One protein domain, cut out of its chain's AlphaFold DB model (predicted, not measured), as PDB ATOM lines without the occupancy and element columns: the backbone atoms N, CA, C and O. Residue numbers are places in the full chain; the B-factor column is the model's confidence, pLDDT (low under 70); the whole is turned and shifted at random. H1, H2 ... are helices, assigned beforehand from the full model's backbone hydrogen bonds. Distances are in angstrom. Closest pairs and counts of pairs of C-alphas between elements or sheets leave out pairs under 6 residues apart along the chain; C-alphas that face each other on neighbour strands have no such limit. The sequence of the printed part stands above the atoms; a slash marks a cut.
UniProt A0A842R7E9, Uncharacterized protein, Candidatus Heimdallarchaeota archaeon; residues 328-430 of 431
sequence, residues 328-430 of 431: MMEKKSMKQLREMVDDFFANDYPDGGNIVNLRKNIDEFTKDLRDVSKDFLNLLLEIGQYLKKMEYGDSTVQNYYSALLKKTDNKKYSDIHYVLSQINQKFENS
ATOM      1  N   MET A 328     103.887 -14.241  39.413       49.97
ATOM      2  CA  MET A 328     103.419 -15.086  40.513       49.97
ATOM      3  C   MET A 328     101.912 -14.978  40.685       49.97
ATOM      4  O   MET A 328     101.261 -16.006  40.839       49.97
ATOM      5  N   MET A 329     101.358 -13.762  40.635       63.03
ATOM      6  CA  MET A 329      99.917 -13.546  40.625       63.03
ATOM      7  C   MET A 329      99.326 -14.172  39.371       63.03
ATOM      8  O   MET A 329      98.422 -14.969  39.511       63.03
ATOM      9  N   GLU A 330      99.904 -13.989  38.184       75.31
ATOM     10  CA  GLU A 330      99.486 -14.686  36.960       75.31
ATOM     11  C   GLU A 330      99.527 -16.205  37.130       75.31
ATOM     12  O   GLU A 330      98.544 -16.861  36.824       75.31
ATOM     13  N   LYS A 331     100.604 -16.792  37.664       72.62
ATOM     14  CA  LYS A 331     100.698 -18.244  37.909       72.62
ATOM     15  C   LYS A 331      99.657 -18.730  38.915       72.62
ATOM     16  O   LYS A 331      99.020 -19.755  38.686       72.62
ATOM     17  N   LYS A 332      99.459 -17.994  40.009       74.62
ATOM     18  CA  LYS A 332      98.442 -18.293  41.024       74.62
ATOM     19  C   LYS A 332      97.039 -18.192  40.428       74.62
ATOM     20  O   LYS A 332      96.245 -19.108  40.595       74.62
ATOM     21  N   SER A 333      96.766 -17.129  39.684       80.06
ATOM     22  CA  SER A 333      95.511 -16.873  38.988       80.06
ATOM     23  C   SER A 333      95.239 -17.908  37.900       80.06
ATOM     24  O   SER A 333      94.120 -18.383  37.791       80.06
ATOM     25  N   MET A 334      96.247 -18.327  37.133       87.06
ATOM     26  CA  MET A 334      96.129 -19.407  36.149       87.06
ATOM     27  C   MET A 334      95.718 -20.725  36.813       87.06
ATOM     28  O   MET A 334      94.810 -21.396  36.326       87.06
ATOM     29  N   LYS A 335      96.334 -21.063  37.951       82.44
ATOM     30  CA  LYS A 335      95.987 -22.259  38.726       82.44
ATOM     31  C   LYS A 335      94.568 -22.179  39.304       82.44
ATOM     32  O   LYS A 335      93.803 -23.120  39.141       82.44
ATOM     33  N   GLN A 336      94.201 -21.047  39.906       83.06
ATOM     34  CA  GLN A 336      92.857 -20.817  40.455       83.06
ATOM     35  C   GLN A 336      91.773 -20.851  39.374       83.06
ATOM     36  O   GLN A 336      90.715 -21.436  39.582       83.06
ATOM     37  N   LEU A 337      92.038 -20.256  38.207       89.44
ATOM     38  CA  LEU A 337      91.126 -20.298  37.068       89.44
ATOM     39  C   LEU A 337      90.913 -21.738  36.593       89.44
ATOM     40  O   LEU A 337      89.785 -22.126  36.311       89.44
ATOM     41  N   ARG A 338      91.988 -22.529  36.519       90.25
ATOM     42  CA  ARG A 338      91.913 -23.947  36.163       90.25
ATOM     43  C   ARG A 338      91.082 -24.746  37.166       90.25
ATOM     44  O   ARG A 338      90.163 -25.429  36.739       90.25
ATOM     45  N   GLU A 339      91.370 -24.623  38.461       86.12
ATOM     46  CA  GLU A 339      90.617 -25.291  39.534       86.12
ATOM     47  C   GLU A 339      89.127 -24.924  39.470       86.12
ATOM     48  O   GLU A 339      88.277 -25.805  39.452       86.12
ATOM     49  N   MET A 340      88.808 -23.637  39.303       88.62
ATOM     50  CA  MET A 340      87.431 -23.161  39.147       88.62
ATOM     51  C   MET A 340      86.718 -23.783  37.933       88.62
ATOM     52  O   MET A 340      85.531 -24.097  38.011       88.62
ATOM     53  N   VAL A 341      87.411 -23.932  36.799       87.56
ATOM     54  CA  VAL A 341      86.857 -24.534  35.574       87.56
ATOM     55  C   VAL A 341      86.673 -26.044  35.734       87.56
ATOM     56  O   VAL A 341      85.624 -26.568  35.360       87.56
ATOM     57  N   ASP A 342      87.656 -26.738  36.311       86.31
ATOM     58  CA  ASP A 342      87.580 -28.174  36.590       86.31
ATOM     59  C   ASP A 342      86.432 -28.469  37.581       86.31
ATOM     60  O   ASP A 342      85.604 -29.342  37.316       86.31
ATOM     61  N   ASP A 343      86.297 -27.682  38.657       83.81
ATOM     62  CA  ASP A 343      85.198 -27.782  39.629       83.81
ATOM     63  C   ASP A 343      83.833 -27.491  38.992       83.81
ATOM     64  O   ASP A 343      82.840 -28.163  39.292       83.81
ATOM     65  N   PHE A 344      83.764 -26.504  38.093       83.62
ATOM     66  CA  PHE A 344      82.544 -26.192  37.349       83.62
ATOM     67  C   PHE A 344      82.090 -27.381  36.491       83.62
ATOM     68  O   PHE A 344      80.893 -27.658  36.415       83.62
ATOM     69  N   PHE A 345      83.028 -28.102  35.867       81.88
ATOM     70  CA  PHE A 345      82.719 -29.280  35.054       81.88
ATOM     71  C   PHE A 345      82.521 -30.567  35.861       81.88
ATOM     72  O   PHE A 345      81.827 -31.460  35.381       81.88
ATOM     73  N   ALA A 346      83.104 -30.683  37.056       77.00
ATOM     74  CA  ALA A 346      82.944 -31.848  37.926       77.00
ATOM     75  C   ALA A 346      81.581 -31.881  38.637       77.00
ATOM     76  O   ALA A 346      81.055 -32.956  38.915       77.00
ATOM     77  N   ASN A 347      80.993 -30.714  38.913       72.31
ATOM     78  CA  ASN A 347      79.725 -30.589  39.637       72.31
ATOM     79  C   ASN A 347      78.473 -30.710  38.747       72.31
ATOM     80  O   ASN A 347      77.456 -30.120  39.102       72.31
ATOM     81  N   ASP A 348      78.559 -31.443  37.622       57.72
ATOM     82  CA  ASP A 348      77.492 -31.765  36.648       57.72
ATOM     83  C   ASP A 348      76.145 -31.093  36.971       57.72
ATOM     84  O   ASP A 348      75.254 -31.678  37.591       57.72
ATOM     85  N   TYR A 349      76.008 -29.819  36.584       54.03
ATOM     86  CA  TYR A 349      74.731 -29.119  36.688       54.03
ATOM     87  C   TYR A 349      73.724 -29.872  35.800       54.03
ATOM     88  O   TYR A 349      73.905 -29.857  34.577       54.03
ATOM     89  N   PRO A 350      72.676 -30.509  36.364       47.56
ATOM     90  CA  PRO A 350      71.851 -31.488  35.644       47.56
ATOM     91  C   PRO A 350      71.085 -30.929  34.436       47.56
ATOM     92  O   PRO A 350      70.627 -31.699  33.601       47.56
ATOM     93  N   ASP A 351      70.991 -29.603  34.312       45.88
ATOM     94  CA  ASP A 351      70.195 -28.912  33.291       45.88
ATOM     95  C   ASP A 351      71.040 -28.026  32.355       45.88
ATOM     96  O   ASP A 351      70.564 -27.016  31.838       45.88
ATOM     97  N   GLY A 352      72.311 -28.378  32.140       46.41
ATOM     98  CA  GLY A 352      73.218 -27.596  31.304       46.41
ATOM     99  C   GLY A 352      73.698 -26.352  32.044       46.41
ATOM    100  O   GLY A 352      73.095 -25.281  31.970       46.41
ATOM    101  N   GLY A 353      74.820 -26.492  32.758       53.56
ATOM    102  CA  GLY A 353      75.590 -25.375  33.306       53.56
ATOM    103  C   GLY A 353      75.961 -24.415  32.181       53.56
ATOM    104  O   GLY A 353      76.961 -24.596  31.492       53.56
ATOM    105  N   ASN A 354      75.073 -23.449  31.954       72.50
ATOM    106  CA  ASN A 354      75.026 -22.642  30.750       72.50
ATOM    107  C   ASN A 354      76.357 -21.911  30.599       72.50
ATOM    108  O   ASN A 354      76.890 -21.387  31.578       72.50
ATOM    109  N   ILE A 355      76.882 -21.844  29.381       82.25
ATOM    110  CA  ILE A 355      78.099 -21.099  29.049       82.25
ATOM    111  C   ILE A 355      78.088 -19.668  29.624       82.25
ATOM    112  O   ILE A 355      79.125 -19.117  29.989       82.25
ATOM    113  N   VAL A 356      76.885 -19.116  29.820       83.19
ATOM    114  CA  VAL A 356      76.580 -17.880  30.550       83.19
ATOM    115  C   VAL A 356      77.113 -17.862  31.991       83.19
ATOM    116  O   VAL A 356      77.663 -16.848  32.413       83.19
ATOM    117  N   ASN A 357      76.947 -18.940  32.760       84.31
ATOM    118  CA  ASN A 357      77.410 -19.048  34.146       84.31
ATOM    119  C   ASN A 357      78.932 -19.172  34.214       84.31
ATOM    120  O   ASN A 357      79.557 -18.468  35.001       84.31
ATOM    121  N   LEU A 358      79.535 -19.984  33.338       86.94
ATOM    122  CA  LEU A 358      80.993 -20.054  33.236       86.94
ATOM    123  C   LEU A 358      81.579 -18.684  32.867       86.94
ATOM    124  O   LEU A 358      82.533 -18.233  33.496       86.94
ATOM    125  N   ARG A 359      80.961 -17.979  31.909       89.88
ATOM    126  CA  ARG A 359      81.357 -16.612  31.550       89.88
ATOM    127  C   ARG A 359      81.253 -15.664  32.741       89.88
ATOM    128  O   ARG A 359      82.199 -14.930  32.983       89.88
ATOM    129  N   LYS A 360      80.145 -15.684  33.493       88.50
ATOM    130  CA  LYS A 360      79.982 -14.844  34.694       88.50
ATOM    131  C   LYS A 360      81.085 -15.095  35.722       88.50
ATOM    132  O   LYS A 360      81.666 -14.127  36.196       88.50
ATOM    133  N   ASN A 361      81.417 -16.357  35.992       87.38
ATOM    134  CA  ASN A 361      82.482 -16.709  36.932       87.38
ATOM    135  C   ASN A 361      83.853 -16.206  36.449       87.38
ATOM    136  O   ASN A 361      84.607 -15.638  37.233       87.38
ATOM    137  N   ILE A 362      84.164 -16.353  35.154       89.81
ATOM    138  CA  ILE A 362      85.411 -15.827  34.576       89.81
ATOM    139  C   ILE A 362      85.427 -14.289  34.573       89.81
ATOM    140  O   ILE A 362      86.469 -13.696  34.847       89.81
ATOM    141  N   ASP A 363      84.301 -13.629  34.297       89.31
ATOM    142  CA  ASP A 363      84.185 -12.166  34.316       89.31
ATOM    143  C   ASP A 363      84.361 -11.604  35.739       89.31
ATOM    144  O   ASP A 363      85.030 -10.584  35.914       89.31
ATOM    145  N   GLU A 364      83.775 -12.248  36.753       86.81
ATOM    146  CA  GLU A 364      83.961 -11.901  38.171       86.81
ATOM    147  C   GLU A 364      85.406 -12.130  38.605       86.81
ATOM    148  O   GLU A 364      86.053 -11.195  39.075       86.81
ATOM    149  N   PHE A 365      85.961 -13.308  38.308       86.06
ATOM    150  CA  PHE A 365      87.373 -13.603  38.529       86.06
ATOM    151  C   PHE A 365      88.278 -12.533  37.902       86.06
ATOM    152  O   PHE A 365      89.149 -11.990  38.570       86.06
ATOM    153  N   THR A 366      88.030 -12.153  36.645       84.62
ATOM    154  CA  THR A 366      88.830 -11.149  35.921       84.62
ATOM    155  C   THR A 366      88.720  -9.750  36.533       84.62
ATOM    156  O   THR A 366      89.701  -9.008  36.527       84.62
ATOM    157  N   LYS A 367      87.550  -9.373  37.069       81.25
ATOM    158  CA  LYS A 367      87.349  -8.087  37.762       81.25
ATOM    159  C   LYS A 367      88.058  -8.031  39.112       81.25
ATOM    160  O   LYS A 367      88.523  -6.959  39.497       81.25
ATOM    161  N   ASP A 368      88.134  -9.162  39.800       74.69
ATOM    162  CA  ASP A 368      88.747  -9.267  41.124       74.69
ATOM    163  C   ASP A 368      90.274  -9.401  41.062       74.69
ATOM    164  O   ASP A 368      90.962  -9.197  42.068       74.69
ATOM    165  N   LEU A 369      90.830  -9.677  39.877       72.38
ATOM    166  CA  LEU A 369      92.272  -9.702  39.675       72.38
ATOM    167  C   LEU A 369      92.906  -8.328  39.867       72.38
ATOM    168  O   LEU A 369      92.553  -7.332  39.232       72.38
ATOM    169  N   ARG A 370      93.942  -8.314  40.701       61.97
ATOM    170  CA  ARG A 370      94.852  -7.188  40.890       61.97
ATOM    171  C   ARG A 370      96.276  -7.640  40.621       61.97
ATOM    172  O   ARG A 370      96.587  -8.826  40.707       61.97
ATOM    173  N   ASP A 371      97.121  -6.676  40.275       60.97
ATOM    174  CA  ASP A 371      98.569  -6.870  40.208       60.97
ATOM    175  C   ASP A 371      99.030  -7.953  39.216       60.97
ATOM    176  O   ASP A 371     100.025  -8.626  39.457       60.97
ATOM    177  N   VAL A 372      98.348  -8.082  38.070       66.25
ATOM    178  CA  VAL A 372      98.738  -8.919  36.911       66.25
ATOM    179  C   VAL A 372      99.186  -8.057  35.720       66.25
ATOM    180  O   VAL A 372      98.993  -6.835  35.717       66.25
ATOM    181  N   SER A 373      99.820  -8.638  34.692       71.31
ATOM    182  CA  SER A 373     100.137  -7.879  33.475       71.31
ATOM    183  C   SER A 373      98.881  -7.513  32.679       71.31
ATOM    184  O   SER A 373      97.868  -8.213  32.680       71.31
ATOM    185  N   LYS A 374      98.968  -6.401  31.939       74.25
ATOM    186  CA  LYS A 374      97.915  -5.970  31.010       74.25
ATOM    187  C   LYS A 374      97.683  -7.002  29.903       74.25
ATOM    188  O   LYS A 374      96.545  -7.198  29.498       74.25
ATOM    189  N   ASP A 375      98.743  -7.669  29.450       77.25
ATOM    190  CA  ASP A 375      98.662  -8.756  28.469       77.25
ATOM    191  C   ASP A 375      97.834  -9.928  29.013       77.25
ATOM    192  O   ASP A 375      96.958 -10.430  28.312       77.25
ATOM    193  N   PHE A 376      98.061 -10.324  30.269       80.81
ATOM    194  CA  PHE A 376      97.292 -11.381  30.924       80.81
ATOM    195  C   PHE A 376      95.833 -10.978  31.165       80.81
ATOM    196  O   PHE A 376      94.925 -11.742  30.849       80.81
ATOM    197  N   LEU A 377      95.585  -9.753  31.642       82.06
ATOM    198  CA  LEU A 377      94.224  -9.236  31.812       82.06
ATOM    199  C   LEU A 377      93.466  -9.202  30.472       82.06
ATOM    200  O   LEU A 377      92.322  -9.638  30.391       82.06
ATOM    201  N   ASN A 378      94.120  -8.731  29.405       85.25
ATOM    202  CA  ASN A 378      93.553  -8.731  28.058       85.25
ATOM    203  C   ASN A 378      93.239 -10.152  27.585       85.25
ATOM    204  O   ASN A 378      92.180 -10.368  27.008       85.25
ATOM    205  N   LEU A 379      94.115 -11.121  27.859       89.88
ATOM    206  CA  LEU A 379      93.877 -12.519  27.510       89.88
ATOM    207  C   LEU A 379      92.623 -13.073  28.205       89.88
ATOM    208  O   LEU A 379      91.810 -13.718  27.552       89.88
ATOM    209  N   LEU A 380      92.419 -12.780  29.493       89.94
ATOM    210  CA  LEU A 380      91.211 -13.193  30.220       89.94
ATOM    211  C   LEU A 380      89.941 -12.523  29.677       89.94
ATOM    212  O   LEU A 380      88.917 -13.185  29.503       89.94
ATOM    213  N   LEU A 381      90.017 -11.238  29.321       89.44
ATOM    214  CA  LEU A 381      88.919 -10.538  28.646       89.44
ATOM    215  C   LEU A 381      88.605 -11.157  27.276       89.44
ATOM    216  O   LEU A 381      87.436 -11.300  26.914       89.44
ATOM    217  N   GLU A 382      89.628 -11.549  26.513       91.69
ATOM    218  CA  GLU A 382      89.445 -12.254  25.244       91.69
ATOM    219  C   GLU A 382      88.799 -13.638  25.449       91.69
ATOM    220  O   GLU A 382      87.952 -14.023  24.645       91.69
ATOM    221  N   ILE A 383      89.110 -14.355  26.537       90.88
ATOM    222  CA  ILE A 383      88.433 -15.612  26.912       90.88
ATOM    223  C   ILE A 383      86.950 -15.365  27.237       90.88
ATOM    224  O   ILE A 383      86.084 -16.103  26.765       90.88
ATOM    225  N   GLY A 384      86.623 -14.295  27.967       88.88
ATOM    226  CA  GLY A 384      85.229 -13.896  28.203       88.88
ATOM    227  C   GLY A 384      84.470 -13.584  26.903       88.88
ATOM    228  O   GLY A 384      83.312 -13.977  26.730       88.88
ATOM    229  N   GLN A 385      85.134 -12.939  25.934       89.31
ATOM    230  CA  GLN A 385      84.573 -12.693  24.598       89.31
ATOM    231  C   GLN A 385      84.385 -13.976  23.786       89.31
ATOM    232  O   GLN A 385      83.385 -14.103  23.079       89.31
ATOM    233  N   TYR A 386      85.311 -14.927  23.896       92.06
ATOM    234  CA  TYR A 386      85.193 -16.242  23.276       92.06
ATOM    235  C   TYR A 386      83.942 -16.983  23.770       92.06
ATOM    236  O   TYR A 386      83.104 -17.369  22.955       92.06
ATOM    237  N   LEU A 387      83.737 -17.061  25.089       89.00
ATOM    238  CA  LEU A 387      82.535 -17.667  25.677       89.00
ATOM    239  C   LEU A 387      81.246 -16.962  25.240       89.00
ATOM    240  O   LEU A 387      80.241 -17.606  24.957       89.00
ATOM    241  N   LYS A 388      81.280 -15.630  25.129       87.81
ATOM    242  CA  LYS A 388      80.155 -14.843  24.611       87.81
ATOM    243  C   LYS A 388      79.850 -15.170  23.143       87.81
ATOM    244  O   LYS A 388      78.688 -15.249  22.770       87.81
ATOM    245  N   LYS A 389      80.862 -15.361  22.296       88.12
ATOM    246  CA  LYS A 389      80.663 -15.757  20.891       88.12
ATOM    247  C   LYS A 389      80.047 -17.152  20.771       88.12
ATOM    248  O   LYS A 389      79.164 -17.343  19.939       88.12
ATOM    249  N   MET A 390      80.475 -18.085  21.621       85.31
ATOM    250  CA  MET A 390      79.881 -19.421  21.709       85.31
ATOM    251  C   MET A 390      78.414 -19.367  22.170       85.31
ATOM    252  O   MET A 390      77.573 -20.009  21.554       85.31
ATOM    253  N   GLU A 391      78.084 -18.542  23.174       84.31
ATOM    254  CA  GLU A 391      76.700 -18.301  23.639       84.31
ATOM    255  C   GLU A 391      75.754 -17.887  22.496       84.31
ATOM    256  O   GLU A 391      74.606 -18.321  22.455       84.31
ATOM    257  N   TYR A 392      76.232 -17.063  21.559       84.00
ATOM    258  CA  TYR A 392      75.432 -16.563  20.434       84.00
ATOM    259  C   TYR A 392      75.514 -17.418  19.160       84.00
ATOM    260  O   TYR A 392      74.904 -17.044  18.157       84.00
ATOM    261  N   GLY A 393      76.263 -18.526  19.159       81.44
ATOM    262  CA  GLY A 393      76.450 -19.358  17.964       81.44
ATOM    263  C   GLY A 393      77.160 -18.639  16.809       81.44
ATOM    264  O   GLY A 393      76.799 -18.807  15.645       81.44
ATOM    265  N   ASP A 394      78.145 -17.787  17.110       83.38
ATOM    266  CA  ASP A 394      78.874 -17.012  16.101       83.38
ATOM    267  C   ASP A 394      79.747 -17.921  15.211       83.38
ATOM    268  O   ASP A 394      80.618 -18.650  15.679       83.38
ATOM    269  N   SER A 395      79.571 -17.822  13.891       81.44
ATOM    270  CA  SER A 395      80.346 -18.579  12.889       81.44
ATOM    271  C   SER A 395      81.872 -18.386  12.945       81.44
ATOM    272  O   SER A 395      82.620 -19.171  12.366       81.44
ATOM    273  N   THR A 396      82.358 -17.348  13.633       84.56
ATOM    274  CA  THR A 396      83.790 -17.037  13.781       84.56
ATOM    275  C   THR A 396      84.437 -17.646  15.028       84.56
ATOM    276  O   THR A 396      85.642 -17.470  15.215       84.56
ATOM    277  N   VAL A 397      83.681 -18.365  15.868       87.19
ATOM    278  CA  VAL A 397      84.155 -18.970  17.132       87.19
ATOM    279  C   VAL A 397      85.436 -19.787  16.943       87.19
ATOM    280  O   VAL A 397      86.406 -19.565  17.664       87.19
ATOM    281  N   GLN A 398      85.494 -20.634  15.916       83.69
ATOM    282  CA  GLN A 398      86.654 -21.489  15.624       83.69
ATOM    283  C   GLN A 398      87.931 -20.713  15.272       83.69
ATOM    284  O   GLN A 398      89.033 -21.035  15.729       83.69
ATOM    285  N   ASN A 399      87.790 -19.631  14.503       84.19
ATOM    286  CA  ASN A 399      88.915 -18.753  14.175       84.19
ATOM    287  C   ASN A 399      89.423 -18.030  15.430       84.19
ATOM    288  O   ASN A 399      90.629 -17.831  15.595       84.19
ATOM    289  N   TYR A 400      88.504 -17.656  16.322       88.06
ATOM    290  CA  TYR A 400      88.820 -16.985  17.577       88.06
ATOM    291  C   TYR A 400      89.526 -17.924  18.567       88.06
ATOM    292  O   TYR A 400      90.550 -17.554  19.142       88.06
ATOM    293  N   TYR A 401      89.042 -19.163  18.692       90.00
ATOM    294  CA  TYR A 401      89.675 -20.229  19.470       90.00
ATOM    295  C   TYR A 401      91.109 -20.506  19.000       90.00
ATOM    296  O   TYR A 401      92.046 -20.453  19.796       90.00
ATOM    297  N   SER A 402      91.304 -20.695  17.692       87.06
ATOM    298  CA  SER A 402      92.626 -20.946  17.100       87.06
ATOM    299  C   SER A 402      93.617 -19.799  17.362       87.06
ATOM    300  O   SER A 402      94.801 -20.030  17.619       87.06
ATOM    301  N   ALA A 403      93.144 -18.548  17.330       89.56
ATOM    302  CA  ALA A 403      93.964 -17.382  17.648       89.56
ATOM    303  C   ALA A 403      94.353 -17.327  19.136       89.56
ATOM    304  O   ALA A 403      95.505 -17.021  19.452       89.56
ATOM    305  N   LEU A 404      93.419 -17.647  20.037       90.62
ATOM    306  CA  LEU A 404      93.659 -17.709  21.481       90.62
ATOM    307  C   LEU A 404      94.654 -18.813  21.853       90.62
ATOM    308  O   LEU A 404      95.616 -18.535  22.564       90.62
ATOM    309  N   LEU A 405      94.488 -20.019  21.307       89.19
ATOM    310  CA  LEU A 405      95.422 -21.140  21.475       89.19
ATOM    311  C   LEU A 405      96.849 -20.775  21.054       89.19
ATOM    312  O   LEU A 405      97.818 -20.997  21.777       89.19
ATOM    313  N   LYS A 406      96.996 -20.134  19.891       87.50
ATOM    314  CA  LYS A 406      98.312 -19.700  19.415       87.50
ATOM    315  C   LYS A 406      98.935 -18.649  20.340       87.50
ATOM    316  O   LYS A 406     100.152 -18.631  20.526       87.50
ATOM    317  N   LYS A 407      98.124 -17.755  20.922       86.75
ATOM    318  CA  LYS A 407      98.594 -16.766  21.905       86.75
ATOM    319  C   LYS A 407      99.065 -17.439  23.197       86.75
ATOM    320  O   LYS A 407     100.117 -17.049  23.706       86.75
ATOM    321  N   THR A 408      98.338 -18.436  23.706       85.75
ATOM    322  CA  THR A 408      98.715 -19.152  24.934       85.75
ATOM    323  C   THR A 408      99.977 -19.989  24.747       85.75
ATOM    324  O   THR A 408     100.840 -19.966  25.626       85.75
ATOM    325  N   ASP A 409     100.152 -20.625  23.586       77.88
ATOM    326  CA  ASP A 409     101.362 -21.388  23.244       77.88
ATOM    327  C   ASP A 409     102.601 -20.505  23.139       77.88
ATOM    328  O   ASP A 409     103.623 -20.769  23.777       77.88
ATOM    329  N   ASN A 410     102.501 -19.398  22.398       74.38
ATOM    330  CA  ASN A 410     103.613 -18.462  22.230       74.38
ATOM    331  C   ASN A 410     104.095 -17.876  23.568       74.38
ATOM    332  O   ASN A 410     105.272 -17.548  23.715       74.38
ATOM    333  N   LYS A 411     103.188 -17.729  24.539       72.56
ATOM    334  CA  LYS A 411     103.474 -17.185  25.874       72.56
ATOM    335  C   LYS A 411     103.746 -18.266  26.928       72.56
ATOM    336  O   LYS A 411     104.057 -17.917  28.062       72.56
ATOM    337  N   LYS A 412     103.682 -19.555  26.566       77.75
ATOM    338  CA  LYS A 412     103.849 -20.709  27.470       77.75
ATOM    339  C   LYS A 412     102.872 -20.712  28.663       77.75
ATOM    340  O   LYS A 412     103.232 -21.139  29.758       77.75
ATOM    341  N   TYR A 413     101.634 -20.254  28.468       83.94
ATOM    342  CA  TYR A 413     100.581 -20.277  29.495       83.94
ATOM    343  C   TYR A 413      99.836 -21.619  29.497       83.94
ATOM    344  O   TYR A 413      98.703 -21.719  29.025       83.94
ATOM    345  N   SER A 414     100.484 -22.661  30.024       83.12
ATOM    346  CA  SER A 414     100.007 -24.051  29.960       83.12
ATOM    347  C   SER A 414      98.638 -24.281  30.605       83.12
ATOM    348  O   SER A 414      97.817 -24.999  30.041       83.12
ATOM    349  N   ASP A 415      98.352 -23.657  31.751       86.25
ATOM    350  CA  ASP A 415      97.058 -23.834  32.426       86.25
ATOM    351  C   ASP A 415      95.918 -23.112  31.688       86.25
ATOM    352  O   ASP A 415      94.821 -23.653  31.583       86.25
ATOM    353  N   ILE A 416      96.173 -21.941  31.086       89.25
ATOM    354  CA  ILE A 416      95.175 -21.267  30.232       89.25
ATOM    355  C   ILE A 416      94.931 -22.068  28.951       89.25
ATOM    356  O   ILE A 416      93.791 -22.197  28.509       89.25
ATOM    357  N   HIS A 417      95.990 -22.628  28.362       89.56
ATOM    358  CA  HIS A 417      95.876 -23.520  27.210       89.56
ATOM    359  C   HIS A 417      94.984 -24.730  27.535       89.56
ATOM    360  O   HIS A 417      94.089 -25.074  26.759       89.56
ATOM    361  N   TYR A 418      95.189 -25.347  28.701       90.12
ATOM    362  CA  TYR A 418      94.346 -26.433  29.193       90.12
ATOM    363  C   TYR A 418      92.885 -25.988  29.363       90.12
ATOM    364  O   TYR A 418      91.992 -26.635  28.817       90.12
ATOM    365  N   VAL A 419      92.641 -24.856  30.036       89.50
ATOM    366  CA  VAL A 419      91.291 -24.302  30.242       89.50
ATOM    367  C   VAL A 419      90.564 -24.095  28.912       89.50
ATOM    368  O   VAL A 419      89.436 -24.557  28.751       89.50
ATOM    369  N   LEU A 420      91.212 -23.459  27.930       90.88
ATOM    370  CA  LEU A 420      90.638 -23.247  26.597       90.88
ATOM    371  C   LEU A 420      90.265 -24.564  25.907       90.88
ATOM    372  O   LEU A 420      89.191 -24.662  25.312       90.88
ATOM    373  N   SER A 421      91.128 -25.574  26.020       89.44
ATOM    374  CA  SER A 421      90.903 -26.893  25.425       89.44
ATOM    375  C   SER A 421      89.708 -27.609  26.063       89.44
ATOM    376  O   SER A 421      88.874 -28.160  25.345       89.44
ATOM    377  N   GLN A 422      89.579 -27.554  27.396       86.50
ATOM    378  CA  GLN A 422      88.445 -28.141  28.121       86.50
ATOM    379  C   GLN A 422      87.119 -27.462  27.764       86.50
ATOM    380  O   GLN A 422      86.131 -28.140  27.478       86.50
ATOM    381  N   ILE A 423      87.106 -26.125  27.716       87.31
ATOM    382  CA  ILE A 423      85.925 -25.349  27.317       87.31
ATOM    383  C   ILE A 423      85.484 -25.742  25.904       87.31
ATOM    384  O   ILE A 423      84.310 -26.043  25.691       87.31
ATOM    385  N   ASN A 424      86.420 -25.779  24.951       86.38
ATOM    386  CA  ASN A 424      86.111 -26.157  23.576       86.38
ATOM    387  C   ASN A 424      85.563 -27.591  23.497       86.38
ATOM    388  O   ASN A 424      84.518 -27.826  22.899       86.38
ATOM    389  N   GLN A 425      86.211 -28.542  24.176       84.38
ATOM    390  CA  GLN A 425      85.786 -29.941  24.193       84.38
ATOM    391  C   GLN A 425      84.381 -30.132  24.782       84.38
ATOM    392  O   GLN A 425      83.623 -30.962  24.278       84.38
ATOM    393  N   LYS A 426      84.023 -29.400  25.841       79.88
ATOM    394  CA  LYS A 426      82.704 -29.526  26.473       79.88
ATOM    395  C   LYS A 426      81.590 -28.888  25.650       79.88
ATOM    396  O   LYS A 426      80.531 -29.494  25.520       79.88
ATOM    397  N   PHE A 427      81.804 -27.704  25.082       74.56
ATOM    398  CA  PHE A 427      80.720 -26.948  24.449       74.56
ATOM    399  C   PHE A 427      80.612 -27.143  22.928       74.56
ATOM    400  O   PHE A 427      79.505 -27.044  22.407       74.56
ATOM    401  N   GLU A 428      81.681 -27.513  22.213       68.25
ATOM    402  CA  GLU A 428      81.563 -27.863  20.785       68.25
ATOM    403  C   GLU A 428      81.043 -29.280  20.549       68.25
ATOM    404  O   GLU A 428      80.297 -29.488  19.605       68.25
ATOM    405  N   ASN A 429      81.340 -30.248  21.425       52.19
ATOM    406  CA  ASN A 429      80.739 -31.591  21.329       52.19
ATOM    407  C   ASN A 429      79.264 -31.630  21.777       52.19
ATOM    408  O   ASN A 429      78.637 -32.686  21.738       52.19
ATOM    409  N   SER A 430      78.736 -30.494  22.243       44.91
ATOM    410  CA  SER A 430      77.339 -30.304  22.652       44.91
ATOM    411  C   SER A 430      76.517 -29.518  21.616       44.91
ATOM    412  O   SER A 430      75.326 -29.299  21.838       44.91
TER     413      SER A 430
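This is residues 328 to 430 of the 431 residues of an uncharacterized protein of Candidatus Heimdallarchaeota archaeon (UniProt A0A842R7E9). Five helices stand side by side in an up-and-down bundle, each running against the one before it in the chain, and they close into a ring in the order H1, H2, H3, H4, H5 and back to H1. Residues 346 to 351, at the end of H1 and in the link to H2, stick out from the bundle. The printed part has 103 residues, with five named helices, H1 to H5, and no named strand; the class is all helix. It is compact, with a radius of gyration of the C-alphas of 13.0 A and spans of 36 by 29 by 20 A.

H1, residues 328 to 346, begins at C-alpha 328 (103.419, -15.086, 40.513) and is 26.6 A long. H2, residues 355 to 368, is 20.0 A long. H3, residues 374 to 391, is 25.6 A long. H4, residues 397 to 410, is 20.1 A long. H5, residues 414 to 428, is 20.9 A long and ends at C-alpha 428 (81.563, -27.863, 20.785).

H1, with residues 337 to 344 alone, touches H2; their closest C-alphas, Phe 344 and Leu 358, are 7.5 A apart. H2 and H3 form a hairpin and touch, with the C-alphas of Arg 359 and Gly 384 closest at 5.8 A. H3 touches H4, closest at the C-alphas of Lys 389 and Val 397, 6.1 A. H5 touches H1 at a shallow tilt of 26 degrees, the same way; the closest C-alphas are Met 334 and Asp 415, 5.9 A. H4 touches residues 414 to 420 of H5 alone, closest at the C-alphas of Thr 408 and His 417, 5.7 A. H1 and H4 are apart. In H1 to H5 every O i to N i+4 pair is within hydrogen-bond range.

The two C-alphas farthest apart, Pro 350 and Ser 373, are 36.9 A apart. The printed part has no cut, and no link is long. The pLDDT is under 70 at residues 328 to 329, 348 to 353, 370 to 372 and 428 to 430.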